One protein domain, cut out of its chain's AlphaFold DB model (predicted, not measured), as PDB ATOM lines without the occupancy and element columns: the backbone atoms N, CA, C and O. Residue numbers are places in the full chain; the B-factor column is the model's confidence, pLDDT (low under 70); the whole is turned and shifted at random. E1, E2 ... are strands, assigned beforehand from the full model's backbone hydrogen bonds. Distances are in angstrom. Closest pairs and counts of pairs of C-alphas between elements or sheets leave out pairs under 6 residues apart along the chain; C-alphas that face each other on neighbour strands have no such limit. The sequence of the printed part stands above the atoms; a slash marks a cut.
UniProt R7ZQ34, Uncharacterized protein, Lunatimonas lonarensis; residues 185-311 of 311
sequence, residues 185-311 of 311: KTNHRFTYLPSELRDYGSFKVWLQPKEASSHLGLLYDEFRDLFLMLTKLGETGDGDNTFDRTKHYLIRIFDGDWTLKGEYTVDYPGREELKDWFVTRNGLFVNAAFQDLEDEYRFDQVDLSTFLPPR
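AT A GLANCE: This is residues 185 to 311 of the 311 residues of an uncharacterized protein of Lunatimonas lonarensis (UniProt R7ZQ34). A twisted wall of four antiparallel strands, E3 to E6, has a smaller sheet of three short strands, E7 to E9, over part of one face, as a sandwich only partly face to face. A separate hairpin, E1 and E2, lies away from both sheets toward one end of the long axis. The printed part has 127 residues, with no named helix and nine named strands, E1 to E9 in chain order; the class is all strand, though under half of the residues, 61, are in named elements. The sheets run E3 E4 E5 E6, E7 E8 E9 and E1 E2, each antiparallel. The whole is only just compact, close to loose, with a radius of gyration of the C-alphas of 16.2 A, and elongated, with spans of 55 by 36 by 23 A.

IN THESE COORDINATES: Start in the largest sheet: find C-alpha 226 at (223.954, 157.826, 219.596), where E4, residues 226 to 236, begins a run of 30.0 A. E5, residues 246 to 255, runs 29.7 A; E6, residues 260 to 268, 24.0 A; and E3, residues 214 to 221, 21.7 A. The smaller sheet holds E7, residues 277 to 280, E8, residues 283 to 287, and E9, residues 299 to 302, which ends at C-alpha 302, (223.471, 164.517, 207.897). Look for E1, residues 196 to 200, from C-alpha 196 at (202.130, 139.205, 200.052), and then E2, residues 203 to 207.

HOW THE PARTS SIT: In the meander E3 E4 E5 E6, each strand is the antiparallel neighbour of the one before. Look at N 219 and O 228, 2.9 A, for the hairpin E3 and E4; N 231 and O 250, 2.8 A, for E4 and E5; and N 251 and O 264, 2.8 A, for E5 and E6. A second meander, E7 E8 E9, shows N 285 and O 278 at 2.8 A and N 302 and O 284 at 2.7 A. These two sheets form a sandwich, two sheets face to face, with facing parts 9.6 A centre to centre and strands at 23 degrees. The closest C-alphas of E3 and E7 are those of Asp 221 and Val 279, 6.0 A apart. In the hairpin E1 and E2, N 198 and O 205 are 2.9 A apart; E2 and E3 are apart.

THE WHOLE: The two C-alphas farthest apart, those of Ser 202 and Arg 311, are 57.4 A apart. The printed part has no cut, and the one long link, E8 to E9, has 11 residues. Mean pLDDT of the printed part is 89.7; look for values under 70 at residues 239 to 240 and 309 to 311, the last being the chain's last residue.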
ATOM      1  N   LYS A 185     210.970 154.888 222.350       95.62
ATOM      2  CA  LYS A 185     209.915 155.892 222.148       95.62
ATOM      3  C   LYS A 185     210.017 156.532 220.759       95.62
ATOM      4  O   LYS A 185     211.105 156.688 220.217       95.62
ATOM      5  N   THR A 186     208.888 156.954 220.206       96.00
ATOM      6  CA  THR A 186     208.800 157.682 218.932       96.00
ATOM      7  C   THR A 186     207.572 158.588 218.947       96.00
ATOM      8  O   THR A 186     206.631 158.324 219.701       96.00
ATOM      9  N   ASN A 187     207.570 159.647 218.133       94.75
ATOM     10  CA  ASN A 187     206.364 160.451 217.905       94.75
ATOM     11  C   ASN A 187     205.509 159.907 216.749       94.75
ATOM     12  O   ASN A 187     204.422 160.422 216.487       94.75
ATOM     13  N   HIS A 188     205.979 158.865 216.062       95.06
ATOM     14  CA  HIS A 188     205.272 158.228 214.962       95.06
ATOM     15  C   HIS A 188     204.510 156.990 215.428       95.06
ATOM     16  O   HIS A 188     204.910 156.277 216.344       95.06
ATOM     17  N   ARG A 189     203.400 156.704 214.747       94.50
ATOM     18  CA  ARG A 189     202.706 155.423 214.859       94.50
ATOM     19  C   ARG A 189     203.049 154.582 213.639       94.50
ATOM     20  O   ARG A 189     202.811 155.024 212.519       94.50
ATOM     21  N   PHE A 190     203.554 153.375 213.863       96.31
ATOM     22  CA  PHE A 190     203.853 152.433 212.788       96.31
ATOM     23  C   PHE A 190     202.680 151.494 212.521       96.31
ATOM     24  O   PHE A 190     201.954 151.090 213.438       96.31
ATOM     25  N   THR A 191     202.506 151.142 211.251       95.94
ATOM     26  CA  THR A 191     201.462 150.225 210.792       95.94
ATOM     27  C   THR A 191     202.121 148.994 210.196       95.94
ATOM     28  O   THR A 191     202.517 148.995 209.040       95.94
ATOM     29  N   TYR A 192     202.261 147.931 210.981       95.75
ATOM     30  CA  TYR A 192     202.834 146.681 210.484       95.75
ATOM     31  C   TYR A 192     201.762 145.796 209.858       95.75
ATOM     32  O   TYR A 192     200.780 145.445 210.522       95.75
ATOM     33  N   LEU A 193     201.978 145.407 208.603       94.81
ATOM     34  CA  LEU A 193     201.089 144.543 207.832       94.81
ATOM     35  C   LEU A 193     201.882 143.373 207.244       94.81
ATOM     36  O   LEU A 193     203.057 143.551 206.922       94.81
ATOM     37  N   PRO A 194     201.266 142.184 207.119       92.44
ATOM     38  CA  PRO A 194     201.914 141.054 206.475       92.44
ATOM     39  C   PRO A 194     202.166 141.359 204.996       92.44
ATOM     40  O   PRO A 194     201.354 141.995 204.325       92.44
ATOM     41  N   SER A 195     203.291 140.869 204.499       91.25
ATOM     42  CA  SER A 195     203.670 140.916 203.093       91.25
ATOM     43  C   SER A 195     202.896 139.871 202.295       91.25
ATOM     44  O   SER A 195     202.519 138.815 202.807       91.25
ATOM     45  N   GLU A 196     202.718 140.136 201.007       89.19
ATOM     46  CA  GLU A 196     202.130 139.205 200.052       89.19
ATOM     47  C   GLU A 196     203.217 138.609 199.161       89.19
ATOM     48  O   GLU A 196     204.059 139.325 198.616       89.19
ATOM     49  N   LEU A 197     203.180 137.293 198.963       87.06
ATOM     50  CA  LEU A 197     204.040 136.631 197.995       87.06
ATOM     51  C   LEU A 197     203.469 136.842 196.587       87.06
ATOM     52  O   LEU A 197     202.406 136.309 196.266       87.06
ATOM     53  N   ARG A 198     204.168 137.605 195.743       85.50
ATOM     54  CA  ARG A 198     203.763 137.869 194.353       85.50
ATOM     55  C   ARG A 198     204.786 137.343 193.358       85.50
ATOM     56  O   ARG A 198     205.986 137.322 193.635       85.50
ATOM     57  N   ASP A 199     204.300 136.943 192.188       84.50
ATOM     58  CA  ASP A 199     205.155 136.582 191.061       84.50
ATOM     59  C   ASP A 199     205.790 137.847 190.463       84.50
ATOM     60  O   ASP A 199     205.114 138.840 190.190       84.50
ATOM     61  N   TYR A 200     207.103 137.804 190.258       78.25
ATOM     62  CA  TYR A 200     207.899 138.860 189.649       78.25
ATOM     63  C   TYR A 200     208.789 138.240 188.567       78.25
ATOM     64  O   TYR A 200     209.892 137.748 188.814       78.25
ATOM     65  N   GLY A 201     208.266 138.195 187.342       81.56
ATOM     66  CA  GLY A 201     208.903 137.464 186.249       81.56
ATOM     67  C   GLY A 201     208.981 135.965 186.555       81.56
ATOM     68  O   GLY A 201     207.956 135.303 186.675       81.56
ATOM     69  N   SER A 202     210.198 135.423 186.660       82.56
ATOM     70  CA  SER A 202     210.446 133.993 186.907       82.56
ATOM     71  C   SER A 202     210.663 133.630 188.380       82.56
ATOM     72  O   SER A 202     211.025 132.493 188.678       82.56
ATOM     73  N   PHE A 203     210.525 134.583 189.302       79.38
ATOM     74  CA  PHE A 203     210.743 134.372 190.731       79.38
ATOM     75  C   PHE A 203     209.605 134.977 191.552       79.38
ATOM     76  O   PHE A 203     208.846 135.806 191.061       79.38
ATOM     77  N   LYS A 204     209.477 134.550 192.810       82.56
ATOM     78  CA  LYS A 204     208.510 135.112 193.756       82.56
ATOM     79  C   LYS A 204     209.201 136.077 194.705       82.56
ATOM     80  O   LYS A 204     210.331 135.827 195.123       82.56
ATOM     81  N   VAL A 205     208.512 137.152 195.059       83.56
ATOM     82  CA  VAL A 205     208.986 138.167 196.004       83.56
ATOM     83  C   VAL A 205     207.932 138.428 197.065       83.56
ATOM     84  O   VAL A 205     206.737 138.460 196.772       83.56
ATOM     85  N   TRP A 206     208.382 138.620 198.300       86.06
ATOM     86  CA  TRP A 206     207.537 139.128 199.372       86.06
ATOM     87  C   TRP A 206     207.427 140.642 199.223       86.06
ATOM     88  O   TRP A 206     208.435 141.345 199.288       86.06
ATOM     89  N   LEU A 207     206.215 141.138 198.985       87.75
ATOM     90  CA  LEU A 207     205.931 142.559 198.823       87.75
ATOM     91  C   LEU A 207     205.074 143.053 199.977       87.75
ATOM     92  O   LEU A 207     203.979 142.549 200.216       87.75
ATOM     93  N   GLN A 208     205.574 144.063 200.677       90.19
ATOM     94  CA  GLN A 208     204.807 144.761 201.699       90.19
ATOM     95  C   GLN A 208     203.723 145.639 201.050       90.19
ATOM     96  O   GLN A 208     203.980 146.249 200.004       90.19
ATOM     97  N   PRO A 209     202.532 145.755 201.665       92.00
ATOM     98  CA  PRO A 209     201.560 146.785 201.307       92.00
ATOM     99  C   PRO A 209     202.174 148.187 201.382       92.00
ATOM    100  O   PRO A 209     203.063 148.440 202.195       92.00
ATOM    101  N   LYS A 210     201.687 149.123 200.560       92.62
ATOM    102  CA  LYS A 210     202.265 150.477 200.463       92.62
ATOM    103  C   LYS A 210     202.205 151.235 201.790       92.62
ATOM    104  O   LYS A 210     203.109 151.979 202.128       92.62
ATOM    105  N   GLU A 211     201.151 151.034 202.561       93.56
ATOM    106  CA  GLU A 211     200.917 151.670 203.852       93.56
ATOM    107  C   GLU A 211     201.670 150.995 205.011       93.56
ATOM    108  O   GLU A 211     201.579 151.457 206.150       93.56
ATOM    109  N   ALA A 212     202.381 149.895 204.741       95.44
ATOM    110  CA  ALA A 212     203.093 149.146 205.759       95.44
ATOM    111  C   ALA A 212     204.403 149.838 206.153       95.44
ATOM    112  O   ALA A 212     205.212 150.243 205.314       95.44
ATOM    113  N   SER A 213     204.636 149.910 207.459       97.06
ATOM    114  CA  SER A 213     205.899 150.333 208.045       97.06
ATOM    115  C   SER A 213     206.818 149.134 208.287       97.06
ATOM    116  O   SER A 213     206.356 148.020 208.536       97.06
ATOM    117  N   SER A 214     208.131 149.360 208.268       95.88
ATOM    118  CA  SER A 214     209.126 148.321 208.535       95.88
ATOM    119  C   SER A 214     210.425 148.918 209.069       95.88
ATOM    120  O   SER A 214     210.958 149.871 208.503       95.88
ATOM    121  N   HIS A 215     210.952 148.381 210.167       95.75
ATOM    122  CA  HIS A 215     212.288 148.727 210.647       95.75
ATOM    123  C   HIS A 215     213.347 147.996 209.827       95.75
ATOM    124  O   HIS A 215     213.281 146.780 209.672       95.75
ATOM    125  N   LEU A 216     214.321 148.744 209.315       93.38
ATOM    126  CA  LEU A 216     215.274 148.236 208.325       93.38
ATOM    127  C   LEU A 216     216.687 148.081 208.879       93.38
ATOM    128  O   LEU A 216     217.476 147.307 208.346       93.38
ATOM    129  N   GLY A 217     217.035 148.832 209.923       93.50
ATOM    130  CA  GLY A 217     218.399 148.822 210.422       93.50
ATOM    131  C   GLY A 217     218.622 149.656 211.675       93.50
ATOM    132  O   GLY A 217     217.818 150.522 212.029       93.50
ATOM    133  N   LEU A 218     219.745 149.384 212.332       94.75
ATOM    134  CA  LEU A 218     220.204 150.078 213.525       94.75
ATOM    135  C   LEU A 218     221.715 150.307 213.417       94.75
ATOM    136  O   LEU A 218     222.478 149.370 213.208       94.75
ATOM    137  N   LEU A 219     222.152 151.550 213.585       94.19
ATOM    138  CA  LEU A 219     223.562 151.903 213.716       94.19
ATOM    139  C   LEU A 219     223.827 152.489 215.097       94.19
ATOM    140  O   LEU A 219     222.944 153.081 215.719       94.19
ATOM    141  N   TYR A 220     225.066 152.341 215.548       94.50
ATOM    142  CA  TYR A 220     225.577 153.002 216.739       94.50
ATOM    143  C   TYR A 220     226.730 153.930 216.346       94.50
ATOM    144  O   TYR A 220     227.704 153.484 215.737       94.50
ATOM    145  N   ASP A 221     226.601 155.211 216.679       94.88
ATOM    146  CA  ASP A 221     227.638 156.228 216.534       94.88
ATOM    147  C   ASP A 221     228.469 156.302 217.819       94.88
ATOM    148  O   ASP A 221     228.092 156.951 218.797       94.88
ATOM    149  N   GLU A 222     229.636 155.658 217.798       93.06
ATOM    150  CA  GLU A 222     230.573 155.647 218.925       93.06
ATOM    151  C   GLU A 222     231.240 157.006 219.194       93.06
ATOM    152  O   GLU A 222     231.767 157.223 220.283       93.06
ATOM    153  N   PHE A 223     231.218 157.939 218.234       93.38
ATOM    154  CA  PHE A 223     231.810 159.271 218.402       93.38
ATOM    155  C   PHE A 223     230.899 160.213 219.189       93.38
ATOM    156  O   PHE A 223     231.376 161.186 219.776       93.38
ATOM    157  N   ARG A 224     229.591 159.940 219.168       94.62
ATOM    158  CA  ARG A 224     228.545 160.793 219.748       94.62
ATOM    159  C   ARG A 224     227.696 160.091 220.806       94.62
ATOM    160  O   ARG A 224     226.879 160.754 221.433       94.62
ATOM    161  N   ASP A 225     227.900 158.789 221.003       95.69
ATOM    162  CA  ASP A 225     227.068 157.918 221.840       95.69
ATOM    163  C   ASP A 225     225.580 157.982 221.453       95.69
ATOM    164  O   ASP A 225     224.704 158.232 222.283       95.69
ATOM    165  N   LEU A 226     225.307 157.794 220.155       96.75
ATOM    166  CA  LEU A 226     223.954 157.826 219.596       96.75
ATOM    167  C   LEU A 226     223.581 156.497 218.937       96.75
ATOM    168  O   LEU A 226     224.387 155.888 218.237       96.75
ATOM    169  N   PHE A 227     222.321 156.092 219.075       97.06
ATOM    170  CA  PHE A 227     221.708 155.071 218.229       97.06
ATOM    171  C   PHE A 227     220.895 155.728 217.117       97.06
ATOM    172  O   PHE A 227     220.130 156.660 217.357       97.06
ATOM    173  N   LEU A 228     221.025 155.200 215.903       96.81
ATOM    174  CA  LEU A 228     220.286 155.640 214.724       96.81
ATOM    175  C   LEU A 228     219.455 154.468 214.216       96.81
ATOM    176  O   LEU A 228     220.012 153.450 213.815       96.81
ATOM    177  N   MET A 229     218.131 154.591 214.239       96.31
ATOM    178  CA  MET A 229     217.214 153.519 213.857       96.31
ATOM    179  C   MET A 229     216.441 153.895 212.596       96.31
ATOM    180  O   MET A 229     215.615 154.811 212.617       96.31
ATOM    181  N   LEU A 230     216.682 153.158 211.512       96.50
ATOM    182  CA  LEU A 230     216.061 153.378 210.211       96.50
ATOM    183  C   LEU A 230     214.741 152.612 210.096       96.50
ATOM    184  O   LEU A 230     214.661 151.413 210.367       96.50
ATOM    185  N   THR A 231     213.691 153.308 209.675       97.12
ATOM    186  CA  THR A 231     212.343 152.764 209.491       97.12
ATOM    187  C   THR A 231     211.753 153.260 208.179       97.12
ATOM    188  O   THR A 231     211.726 154.459 207.943       97.12
ATOM    189  N   LYS A 232     211.232 152.367 207.340       97.00
ATOM    190  CA  LYS A 232     210.304 152.730 206.266       97.00
ATOM    191  C   LYS A 232     208.939 152.996 206.889       97.00
ATOM    192  O   LYS A 232     208.427 152.147 207.616       97.00
ATOM    193  N   LEU A 233     208.367 154.166 206.638       97.06
ATOM    194  CA  LEU A 233     207.034 154.536 207.112       97.06
ATOM    195  C   LEU A 233     205.939 153.966 206.206       97.06
ATOM    196  O   LEU A 233     204.901 153.541 206.706       97.06
ATOM    197  N   GLY A 234     206.203 153.956 204.899       95.50
ATOM    198  CA  GLY A 234     205.303 153.501 203.847       95.50
ATOM    199  C   GLY A 234     205.708 154.086 202.493       95.50
ATOM    200  O   GLY A 234     206.814 154.604 202.323       95.50
ATOM    201  N   GLU A 235     204.796 154.015 201.533       95.19
ATOM    202  CA  GLU A 235     204.938 154.500 200.166       95.19
ATOM    203  C   GLU A 235     203.715 155.323 199.745       95.19
ATOM    204  O   GLU A 235     202.580 155.031 200.136       95.19
ATOM    205  N   THR A 236     203.937 156.317 198.883       92.19
ATOM    206  CA  THR A 236     202.880 157.087 198.210       92.19
ATOM    207  C   THR A 236     203.046 157.064 196.689       92.19
ATOM    208  O   THR A 236     204.123 156.776 196.166       92.19
ATOM    209  N   GLY A 237     201.957 157.352 195.971       86.88
ATOM    210  CA  GLY A 237     201.882 157.300 194.509       86.88
ATOM    211  C   GLY A 237     200.956 156.196 193.994       86.88
ATOM    212  O   GLY A 237     200.693 155.206 194.682       86.88
ATOM    213  N   ASP A 238     200.462 156.388 192.770       75.94
ATOM    214  CA  ASP A 238     199.492 155.502 192.107       75.94
ATOM    215  C   ASP A 238     200.155 154.455 191.198       75.94
ATOM    216  O   ASP A 238     199.471 153.722 190.492       75.94
ATOM    217  N   GLY A 239     201.488 154.372 191.206       66.75
ATOM    218  CA  GLY A 239     202.227 153.391 190.421       66.75
ATOM    219  C   GLY A 239     201.838 151.952 190.771       66.75
ATOM    220  O   GLY A 239     201.784 151.574 191.949       66.75
ATOM    221  N   ASP A 240     201.611 151.125 189.750       66.19
ATOM    222  CA  ASP A 240     201.302 149.698 189.920       66.19
ATOM    223  C   ASP A 240     202.482 148.922 190.531       66.19
ATOM    224  O   ASP A 240     202.288 147.911 191.213       66.19
ATOM    225  N   ASN A 241     203.708 149.419 190.341       71.75
ATOM    226  CA  ASN A 241     204.940 148.842 190.868       71.75
ATOM    227  C   ASN A 241     205.597 149.750 191.930       71.75
ATOM    228  O   ASN A 241     205.283 150.933 192.054       71.75
ATOM    229  N   THR A 242     206.522 149.187 192.710       76.12
ATOM    230  CA  THR A 242     207.256 149.912 193.762       76.12
ATOM    231  C   THR A 242     208.249 150.941 193.213       76.12
ATOM    232  O   THR A 242     208.627 151.851 193.942       76.12
ATOM    233  N   PHE A 243     208.679 150.832 191.952       81.69
ATOM    234  CA  PHE A 243     209.643 151.751 191.332       81.69
ATOM    235  C   PHE A 243     209.028 153.074 190.895       81.69
ATOM    236  O   PHE A 243     209.765 154.026 190.693       81.69
ATOM    237  N   ASP A 244     207.706 153.151 190.790       83.06
ATOM    238  CA  ASP A 244     206.986 154.375 190.424       83.06
ATOM    239  C   ASP A 244     206.432 155.113 191.658       83.06
ATOM    240  O   ASP A 244     205.671 156.074 191.542       83.06
ATOM    241  N   ARG A 245     206.789 154.648 192.861       89.50
ATOM    242  CA  ARG A 245     206.299 155.170 194.139       89.50
ATOM    243  C   ARG A 245     207.394 155.868 194.922       89.50
ATOM    244  O   ARG A 245     208.553 155.446 194.917       89.50
ATOM    245  N   THR A 246     206.992 156.882 195.674       93.56
ATOM    246  CA  THR A 246     207.853 157.544 196.651       93.56
ATOM    247  C   THR A 246     207.864 156.740 197.938       93.56
ATOM    248  O   THR A 246     206.810 156.421 198.482       93.56
ATOM    249  N   LYS A 247     209.056 156.410 198.430       95.19
ATOM    250  CA  LYS A 247     209.267 155.682 199.684       95.19
ATOM    251  C   LYS A 247     209.624 156.677 200.775       95.19
ATOM    252  O   LYS A 247     210.518 157.497 200.588       95.19
ATOM    253  N   HIS A 248     208.939 156.580 201.905       97.12
ATOM    254  CA  HIS A 248     209.123 157.478 203.040       97.12
ATOM    255  C   HIS A 248     209.916 156.770 204.130       97.12
ATOM    256  O   HIS A 248     209.503 155.708 204.608       97.12
ATOM    257  N   TYR A 249     211.027 157.363 204.551       97.38
ATOM    258  CA  TYR A 249     211.882 156.825 205.602       97.38
ATOM    259  C   TYR A 249     211.966 157.774 206.786       97.38
ATOM    260  O   TYR A 249     211.914 158.992 206.644       97.38
ATOM    261  N   LEU A 250     212.139 157.187 207.962       97.25
ATOM    262  CA  LEU A 250     212.366 157.858 209.224       97.25
ATOM    263  C   LEU A 250     213.633 157.300 209.870       97.25
ATOM    264  O   LEU A 250     213.737 156.096 210.116       97.25
ATOM    265  N   ILE A 251     214.560 158.190 210.205       97.00
ATOM    266  CA  ILE A 251     215.717 157.911 211.048       97.00
ATOM    267  C   ILE A 251     215.425 158.492 212.432       97.00
ATOM    268  O   ILE A 251     215.340 159.706 212.611       97.00
ATOM    269  N   ARG A 252     215.252 157.609 213.418       97.25
ATOM    270  CA  ARG A 252     215.093 157.989 214.827       97.25
ATOM    271  C   ARG A 252     216.455 158.001 215.503       97.25
ATOM    272  O   ARG A 252     217.221 157.052 215.344       97.25
ATOM    273  N   ILE A 253     216.732 159.058 216.256       97.56
ATOM    274  CA  ILE A 253     218.026 159.312 216.887       97.56
ATOM    275  C   ILE A 253     217.835 159.245 218.397       97.56
ATOM    276  O   ILE A 253     217.044 160.005 218.959       97.56
ATOM    277  N   PHE A 254     218.563 158.351 219.053       97.44
ATOM    278  CA  PHE A 254     218.530 158.156 220.498       97.44
ATOM    279  C   PHE A 254     219.916 158.374 221.095       97.44
ATOM    280  O   PHE A 254     220.907 158.133 220.415       97.44
ATOM    281  N   ASP A 255     219.997 158.779 222.362       96.19
ATOM    282  CA  ASP A 255     221.254 158.653 223.112       96.19
ATOM    283  C   ASP A 255     221.523 157.209 223.555       96.19
ATOM    284  O   ASP A 255     220.688 156.317 223.383       96.19
ATOM    285  N   GLY A 256     222.693 156.992 224.158       93.25
ATOM    286  CA  GLY A 256     223.108 155.708 224.717       93.25
ATOM    287  C   GLY A 256     222.165 155.108 225.773       93.25
ATOM    288  O   GLY A 256     222.208 153.901 226.012       93.25
ATOM    289  N   ASP A 257     221.274 155.912 226.365       94.38
ATOM    290  CA  ASP A 257     220.248 155.472 227.321       94.38
ATOM    291  C   ASP A 257     218.874 155.246 226.662       94.38
ATOM    292  O   ASP A 257     217.876 155.011 227.349       94.38
ATOM    293  N   TRP A 258     218.813 155.277 225.326       96.44
ATOM    294  CA  TRP A 258     217.599 155.144 224.517       96.44
ATOM    295  C   TRP A 258     216.566 156.262 224.715       96.44
ATOM    296  O   TRP A 258     215.365 156.079 224.474       96.44
ATOM    297  N   THR A 259     217.014 157.453 225.107       96.50
ATOM    298  CA  THR A 259     216.181 158.656 225.103       96.50
ATOM    299  C   THR A 259     216.149 159.248 223.702       96.50
ATOM    300  O   THR A 259     217.192 159.568 223.132       96.50
ATOM    301  N   LEU A 260     214.947 159.435 223.154       96.88
ATOM    302  CA  LEU A 260     214.756 160.049 221.839       96.88
ATOM    303  C   LEU A 260     215.291 161.491 221.841       96.88
ATOM    304  O   LEU A 260     214.857 162.315 222.649       96.88
ATOM    305  N   LYS A 261     216.217 161.790 220.927       96.31
ATOM    306  CA  LYS A 261     216.796 163.124 220.697       96.31
ATOM    307  C   LYS A 261     216.204 163.822 219.489       96.31
ATOM    308  O   LYS A 261     216.138 165.046 219.467       96.31
ATOM    309  N   GLY A 262     215.774 163.056 218.495       95.31
ATOM    310  CA  GLY A 262     215.214 163.614 217.281       95.31
ATOM    311  C   GLY A 262     214.774 162.555 216.293       95.31
ATOM    312  O   GLY A 262     215.028 161.360 216.454       95.31
ATOM    313  N   GLU A 263     214.086 163.030 215.268       95.38
ATOM    314  CA  GLU A 263     213.499 162.237 214.202       95.38
ATOM    315  C   GLU A 263     213.742 162.994 212.892       95.38
ATOM    316  O   GLU A 263     213.468 164.191 212.806       95.38
ATOM    317  N   TYR A 264     214.317 162.314 211.901       92.81
ATOM    318  CA  TYR A 264     214.636 162.871 210.590       92.81
ATOM    319  C   TYR A 264     213.932 162.057 209.506       92.81
ATOM    320  O   TYR A 264     214.122 160.844 209.422       92.81
ATOM    321  N   THR A 265     213.121 162.723 208.688       94.06
ATOM    322  CA  THR A 265     212.363 162.092 207.603       94.06
ATOM    323  C   THR A 265     213.019 162.397 206.264       94.06
ATOM    324  O   THR A 265     213.428 163.532 206.023       94.06
ATOM    325  N   VAL A 266     213.087 161.395 205.391       94.50
ATOM    326  CA  VAL A 266     213.624 161.524 204.034       94.50
ATOM    327  C   VAL A 266     212.796 160.705 203.048       94.50
ATOM    328  O   VAL A 266     212.349 159.599 203.363       94.50
ATOM    329  N   ASP A 267     212.619 161.251 201.849       95.44
ATOM    330  CA  ASP A 267     211.805 160.667 200.786       95.44
ATOM    331  C   ASP A 267     212.682 160.241 199.605       95.44
ATOM    332  O   ASP A 267     213.531 161.004 199.147       95.44
ATOM    333  N   TYR A 268     212.442 159.032 199.095       94.62
ATOM    334  CA  TYR A 268     213.119 158.480 197.919       94.62
ATOM    335  C   TYR A 268     212.088 158.253 196.812       94.62
ATOM    336  O   TYR A 268     211.309 157.293 196.883       94.62
ATOM    337  N   PRO A 269     212.019 159.146 195.816       90.81
ATOM    338  CA  PRO A 269     211.136 158.978 194.676       90.81
ATOM    339  C   PRO A 269     211.712 157.966 193.682       90.81
ATOM    340  O   PRO A 269     212.916 157.906 193.437       90.81
ATOM    341  N   GLY A 270     210.831 157.208 193.039       86.38
ATOM    342  CA  GLY A 270     211.226 156.355 191.927       86.38
ATOM    343  C   GLY A 270     211.891 155.047 192.369       86.38
ATOM    344  O   GLY A 270     211.486 154.411 193.342       86.38
ATOM    345  N   ARG A 271     212.907 154.605 191.622       84.38
ATOM    346  CA  ARG A 271     213.562 153.302 191.826       84.38
ATOM    347  C   ARG A 271     214.504 153.261 193.028       84.38
ATOM    348  O   ARG A 271     214.710 152.179 193.581       84.38
ATOM    349  N   GLU A 272     215.065 154.402 193.403       88.00
ATOM    350  CA  GLU A 272     216.040 154.479 194.482       88.00
ATOM    351  C   GLU A 272     215.401 154.210 195.845       88.00
ATOM    352  O   GLU A 272     214.209 154.427 196.072       88.00
ATOM    353  N   GLU A 273     216.214 153.699 196.763       90.81
ATOM    354  CA  GLU A 273     215.814 153.386 198.130       90.81
ATOM    355  C   GLU A 273     216.958 153.732 199.081       90.81
ATOM    356  O   GLU A 273     218.130 153.641 198.709       90.81
ATOM    357  N   LEU A 274     216.628 154.053 200.330       91.94
ATOM    358  CA  LEU A 274     217.628 154.186 201.382       91.94
ATOM    359  C   LEU A 274     218.134 152.795 201.786       91.94
ATOM    360  O   LEU A 274     217.486 152.088 202.563       91.94
ATOM    361  N   LYS A 275     219.277 152.395 201.225       85.81
ATOM    362  CA  LYS A 275     219.904 151.077 201.428       85.81
ATOM    363  C   LYS A 275     221.242 151.191 202.138       85.81
ATOM    364  O   LYS A 275     221.507 150.432 203.071       85.81
ATOM    365  N   ASP A 276     222.049 152.159 201.721       88.81
ATOM    366  CA  ASP A 276     223.407 152.333 202.205       88.81
ATOM    367  C   ASP A 276     223.478 153.556 203.105       88.81
ATOM    368  O   ASP A 276     223.167 154.682 202.718       88.81
ATOM    369  N   TRP A 277     223.877 153.313 204.344       92.31
ATOM    370  CA  TRP A 277     224.018 154.345 205.349       92.31
ATOM    371  C   TRP A 277     225.037 153.908 206.394       92.31
ATOM    372  O   TRP A 277     225.107 152.733 206.764       92.31
ATOM    373  N   PHE A 278     225.863 154.846 206.840       92.06
ATOM    374  CA  PHE A 278     226.944 154.588 207.786       92.06
ATOM    375  C   PHE A 278     227.311 155.857 208.554       92.06
ATOM    376  O   PHE A 278     227.067 156.974 208.106       92.06
ATOM    377  N   VAL A 279     227.918 155.688 209.725       92.38
ATOM    378  CA  VAL A 279     228.342 156.798 210.587       92.38
ATOM    379  C   VAL A 279     229.848 156.993 210.539       92.38
ATOM    380  O   VAL A 279     230.617 156.032 210.490       92.38
ATOM    381  N   THR A 280     230.275 158.249 210.604       92.38
ATOM    382  CA  THR A 280     231.676 158.636 210.777       92.38
ATOM    383  C   THR A 280     231.797 159.732 211.835       92.38
ATOM    384  O   THR A 280     230.811 160.246 212.374       92.38
ATOM    385  N   ARG A 281     233.034 160.169 212.094       91.06
ATOM    386  CA  ARG A 281     233.302 161.353 212.921       91.06
ATOM    387  C   ARG A 281     232.623 162.615 212.400       91.06
ATOM    388  O   ARG A 281     232.385 163.510 213.200       91.06
ATOM    389  N   ASN A 282     232.262 162.680 211.121       91.06
ATOM    390  CA  ASN A 282     231.670 163.869 210.508       91.06
ATOM    391  C   ASN A 282     230.134 163.861 210.554       91.06
ATOM    392  O   ASN A 282     229.520 164.922 210.542       91.06
ATOM    393  N   GLY A 283     229.500 162.695 210.686       93.19
ATOM    394  CA  GLY A 283     228.045 162.589 210.793       93.19
ATOM    395  C   GLY A 283     227.520 161.259 210.269       93.19
ATOM    396  O   GLY A 283     228.272 160.288 210.152       93.19
ATOM    397  N   LEU A 284     226.228 161.233 209.953       94.69
ATOM    398  CA  LEU A 284     225.590 160.124 209.253       94.69
ATOM    399  C   LEU A 284     225.666 160.371 207.745       94.69
ATOM    400  O   LEU A 284     225.321 161.450 207.284       94.69
ATOM    401  N   PHE A 285     226.065 159.365 206.982       94.25
ATOM    402  CA  PHE A 285     226.031 159.368 205.524       94.25
ATOM    403  C   PHE A 285     224.902 158.452 205.066       94.25
ATOM    404  O   PHE A 285     224.773 157.343 205.587       94.25
ATOM    405  N   VAL A 286     224.092 158.909 204.115       94.00
ATOM    406  CA  VAL A 286     223.000 158.146 203.487       94.00
ATOM    407  C   VAL A 286     223.147 158.221 201.973       94.00
ATOM    408  O   VAL A 286     223.551 159.262 201.462       94.00
ATOM    409  N   ASN A 287     222.875 157.137 201.244       92.75
ATOM    410  CA  ASN A 287     222.960 157.169 199.782       92.75
ATOM    411  C   ASN A 287     222.004 158.219 199.214       92.75
ATOM    412  O   ASN A 287     220.880 158.340 199.695       92.75
ATOM    413  N   ALA A 288     222.426 158.977 198.207       91.44
ATOM    414  CA  ALA A 288     221.589 160.025 197.635       91.44
ATOM    415  C   ALA A 288     220.286 159.442 197.059       91.44
ATOM    416  O   ALA A 288     220.269 158.349 196.493       91.44
ATOM    417  N   ALA A 289     219.187 160.192 197.182       86.69
ATOM    418  CA  ALA A 289     217.888 159.797 196.626       86.69
ATOM    419  C   ALA A 289     217.843 159.835 195.090       86.69
ATOM    420  O   ALA A 289     216.940 159.269 194.480       86.69
ATOM    421  N   PHE A 290     218.821 160.500 194.476       82.12
ATOM    422  CA  PHE A 290     219.002 160.572 193.037       82.12
ATOM    423  C   PHE A 290     220.477 160.419 192.694       82.12
ATOM    424  O   PHE A 290     221.336 161.046 193.322       82.12
ATOM    425  N   GLN A 291     220.748 159.629 191.660       76.56
ATOM    426  CA  GLN A 291     222.084 159.409 191.137       76.56
ATOM    427  C   GLN A 291     222.046 159.456 189.608       76.56
ATOM    428  O   GLN A 291     221.263 158.742 188.983       76.56
ATOM    429  N   ASP A 292     222.880 160.312 189.015       75.44
ATOM    430  CA  ASP A 292     222.883 160.549 187.564       75.44
ATOM    431  C   ASP A 292     223.649 159.464 186.785       75.44
ATOM    432  O   ASP A 292     223.385 159.235 185.605       75.44
ATOM    433  N   LEU A 293     224.603 158.791 187.438       77.25
ATOM    434  CA  LEU A 293     225.510 157.813 186.832       77.25
ATOM    435  C   LEU A 293     225.470 156.495 187.600       77.25
ATOM    436  O   LEU A 293     225.669 156.491 188.808       77.25
ATOM    437  N   GLU A 294     225.285 155.368 186.910       75.19
ATOM    438  CA  GLU A 294     225.234 154.027 187.528       75.19
ATOM    439  C   GLU A 294     226.542 153.646 188.253       75.19
ATOM    440  O   GLU A 294     226.505 152.936 189.254       75.19
ATOM    441  N   ASP A 295     227.685 154.161 187.785       79.12
ATOM    442  CA  ASP A 295     229.023 153.842 188.309       79.12
ATOM    443  C   ASP A 295     229.515 154.791 189.420       79.12
ATOM    444  O   ASP A 295     230.613 154.610 189.954       79.12
ATOM    445  N   GLU A 296     228.742 155.821 189.767       82.25
ATOM    446  CA  GLU A 296     229.063 156.708 190.886       82.25
ATOM    447  C   GLU A 296     228.469 156.151 192.187       82.25
ATOM    448  O   GLU A 296     227.507 155.397 192.171       82.25
ATOM    449  N   TYR A 297     229.031 156.496 193.340       83.88
ATOM    450  CA  TYR A 297     228.366 156.268 194.622       83.88
ATOM    451  C   TYR A 297     228.315 157.595 195.352       83.88
ATOM    452  O   TYR A 297     229.345 158.104 195.795       83.88
ATOM    453  N   ARG A 298     227.113 158.159 195.467       88.88
ATOM    454  CA  ARG A 298     226.910 159.451 196.112       88.88
ATOM    455  C   ARG A 298     226.235 159.281 197.465       88.88
ATOM    456  O   ARG A 298     225.221 158.596 197.582       88.88
ATOM    457  N   PHE A 299     226.765 159.977 198.466       91.75
ATOM    458  CA  PHE A 299     226.200 160.031 199.808       91.75
ATOM    459  C   PHE A 299     225.945 161.476 200.229       91.75
ATOM    460  O   PHE A 299     226.808 162.335 200.055       91.75
ATOM    461  N   ASP A 300     224.781 161.725 200.819       92.19
ATOM    462  CA  ASP A 300     224.476 162.978 201.501       92.19
ATOM    463  C   ASP A 300     224.845 162.845 202.988       92.19
ATOM    464  O   ASP A 300     224.607 161.812 203.621       92.19
ATOM    465  N   GLN A 301     225.449 163.894 203.551       93.00
ATOM    466  CA  GLN A 301     225.858 163.937 204.955       93.00
ATOM    467  C   GLN A 301     224.801 164.651 205.805       93.00
ATOM    468  O   GLN A 301     224.475 165.815 205.576       93.00
ATOM    469  N   VAL A 302     224.327 163.973 206.844       91.88
ATOM    470  CA  VAL A 302     223.471 164.517 207.897       91.88
ATOM    471  C   VAL A 302     224.338 164.872 209.104       91.88
ATOM    472  O   VAL A 302     224.994 164.007 209.697       91.88
ATOM    473  N   ASP A 303     224.337 166.150 209.483       92.31
ATOM    474  CA  ASP A 303     225.011 166.607 210.697       92.31
ATOM    475  C   ASP A 303     224.248 166.140 211.944       92.31
ATOM    476  O   ASP A 303     223.083 166.480 212.155       92.31
ATOM    477  N   LEU A 304     224.930 165.360 212.782       93.50
ATOM    478  CA  LEU A 304     224.394 164.830 214.033       93.50
ATOM    479  C   LEU A 304     224.750 165.690 215.258       93.50
ATOM    480  O   LEU A 304     224.346 165.365 216.375       93.50
ATOM    481  N   SER A 305     225.531 166.761 215.087       88.31
ATOM    482  CA  SER A 305     226.039 167.593 216.187       88.31
ATOM    483  C   SER A 305     224.928 168.251 217.014       88.31
ATOM    484  O   SER A 305     225.090 168.464 218.215       88.31
ATOM    485  N   THR A 306     223.778 168.507 216.394       85.56
ATOM    486  CA  THR A 306     222.606 169.152 217.001       85.56
ATOM    487  C   THR A 306     221.845 168.257 217.981       85.56
ATOM    488  O   THR A 306     221.060 168.768 218.777       85.56
ATOM    489  N   PHE A 307     222.084 166.941 217.962       86.94
ATOM    490  CA  PHE A 307     221.423 165.969 218.846       86.94
ATOM    491  C   PHE A 307     222.219 165.667 220.122       86.94
ATOM    492  O   PHE A 307     221.786 164.869 220.958       86.94
ATOM    493  N   LEU A 308     223.382 166.301 220.281       79.50
ATOM    494  CA  LEU A 308     224.189 166.203 221.488       79.50
ATOM    495  C   LEU A 308     223.570 167.043 222.617       79.50
ATOM    496  O   LEU A 308     222.985 168.097 222.353       79.50
ATOM    497  N   PRO A 309     223.702 166.621 223.888       64.56
ATOM    498  CA  PRO A 309     223.321 167.475 225.004       64.56
ATOM    499  C   PRO A 309     224.097 168.806 224.947       64.56
ATOM    500  O   PRO A 309     225.272 168.806 224.557       64.56
ATOM    501  N   PRO A 310     223.475 169.938 225.334       59.56
ATOM    502  CA  PRO A 310     224.195 171.198 225.463       59.56
ATOM    503  C   PRO A 310     225.355 171.010 226.447       59.56
ATOM    504  O   PRO A 310     225.173 170.436 227.523       59.56
ATOM    505  N   ARG A 311     226.547 171.436 226.024       50.06
ATOM    506  CA  ARG A 311     227.759 171.415 226.851       50.06
ATOM    507  C   ARG A 311     227.704 172.467 227.948       50.06
ATOM    508  O   ARG A 311     227.166 173.563 227.676       50.06
TER     509      ARG A 311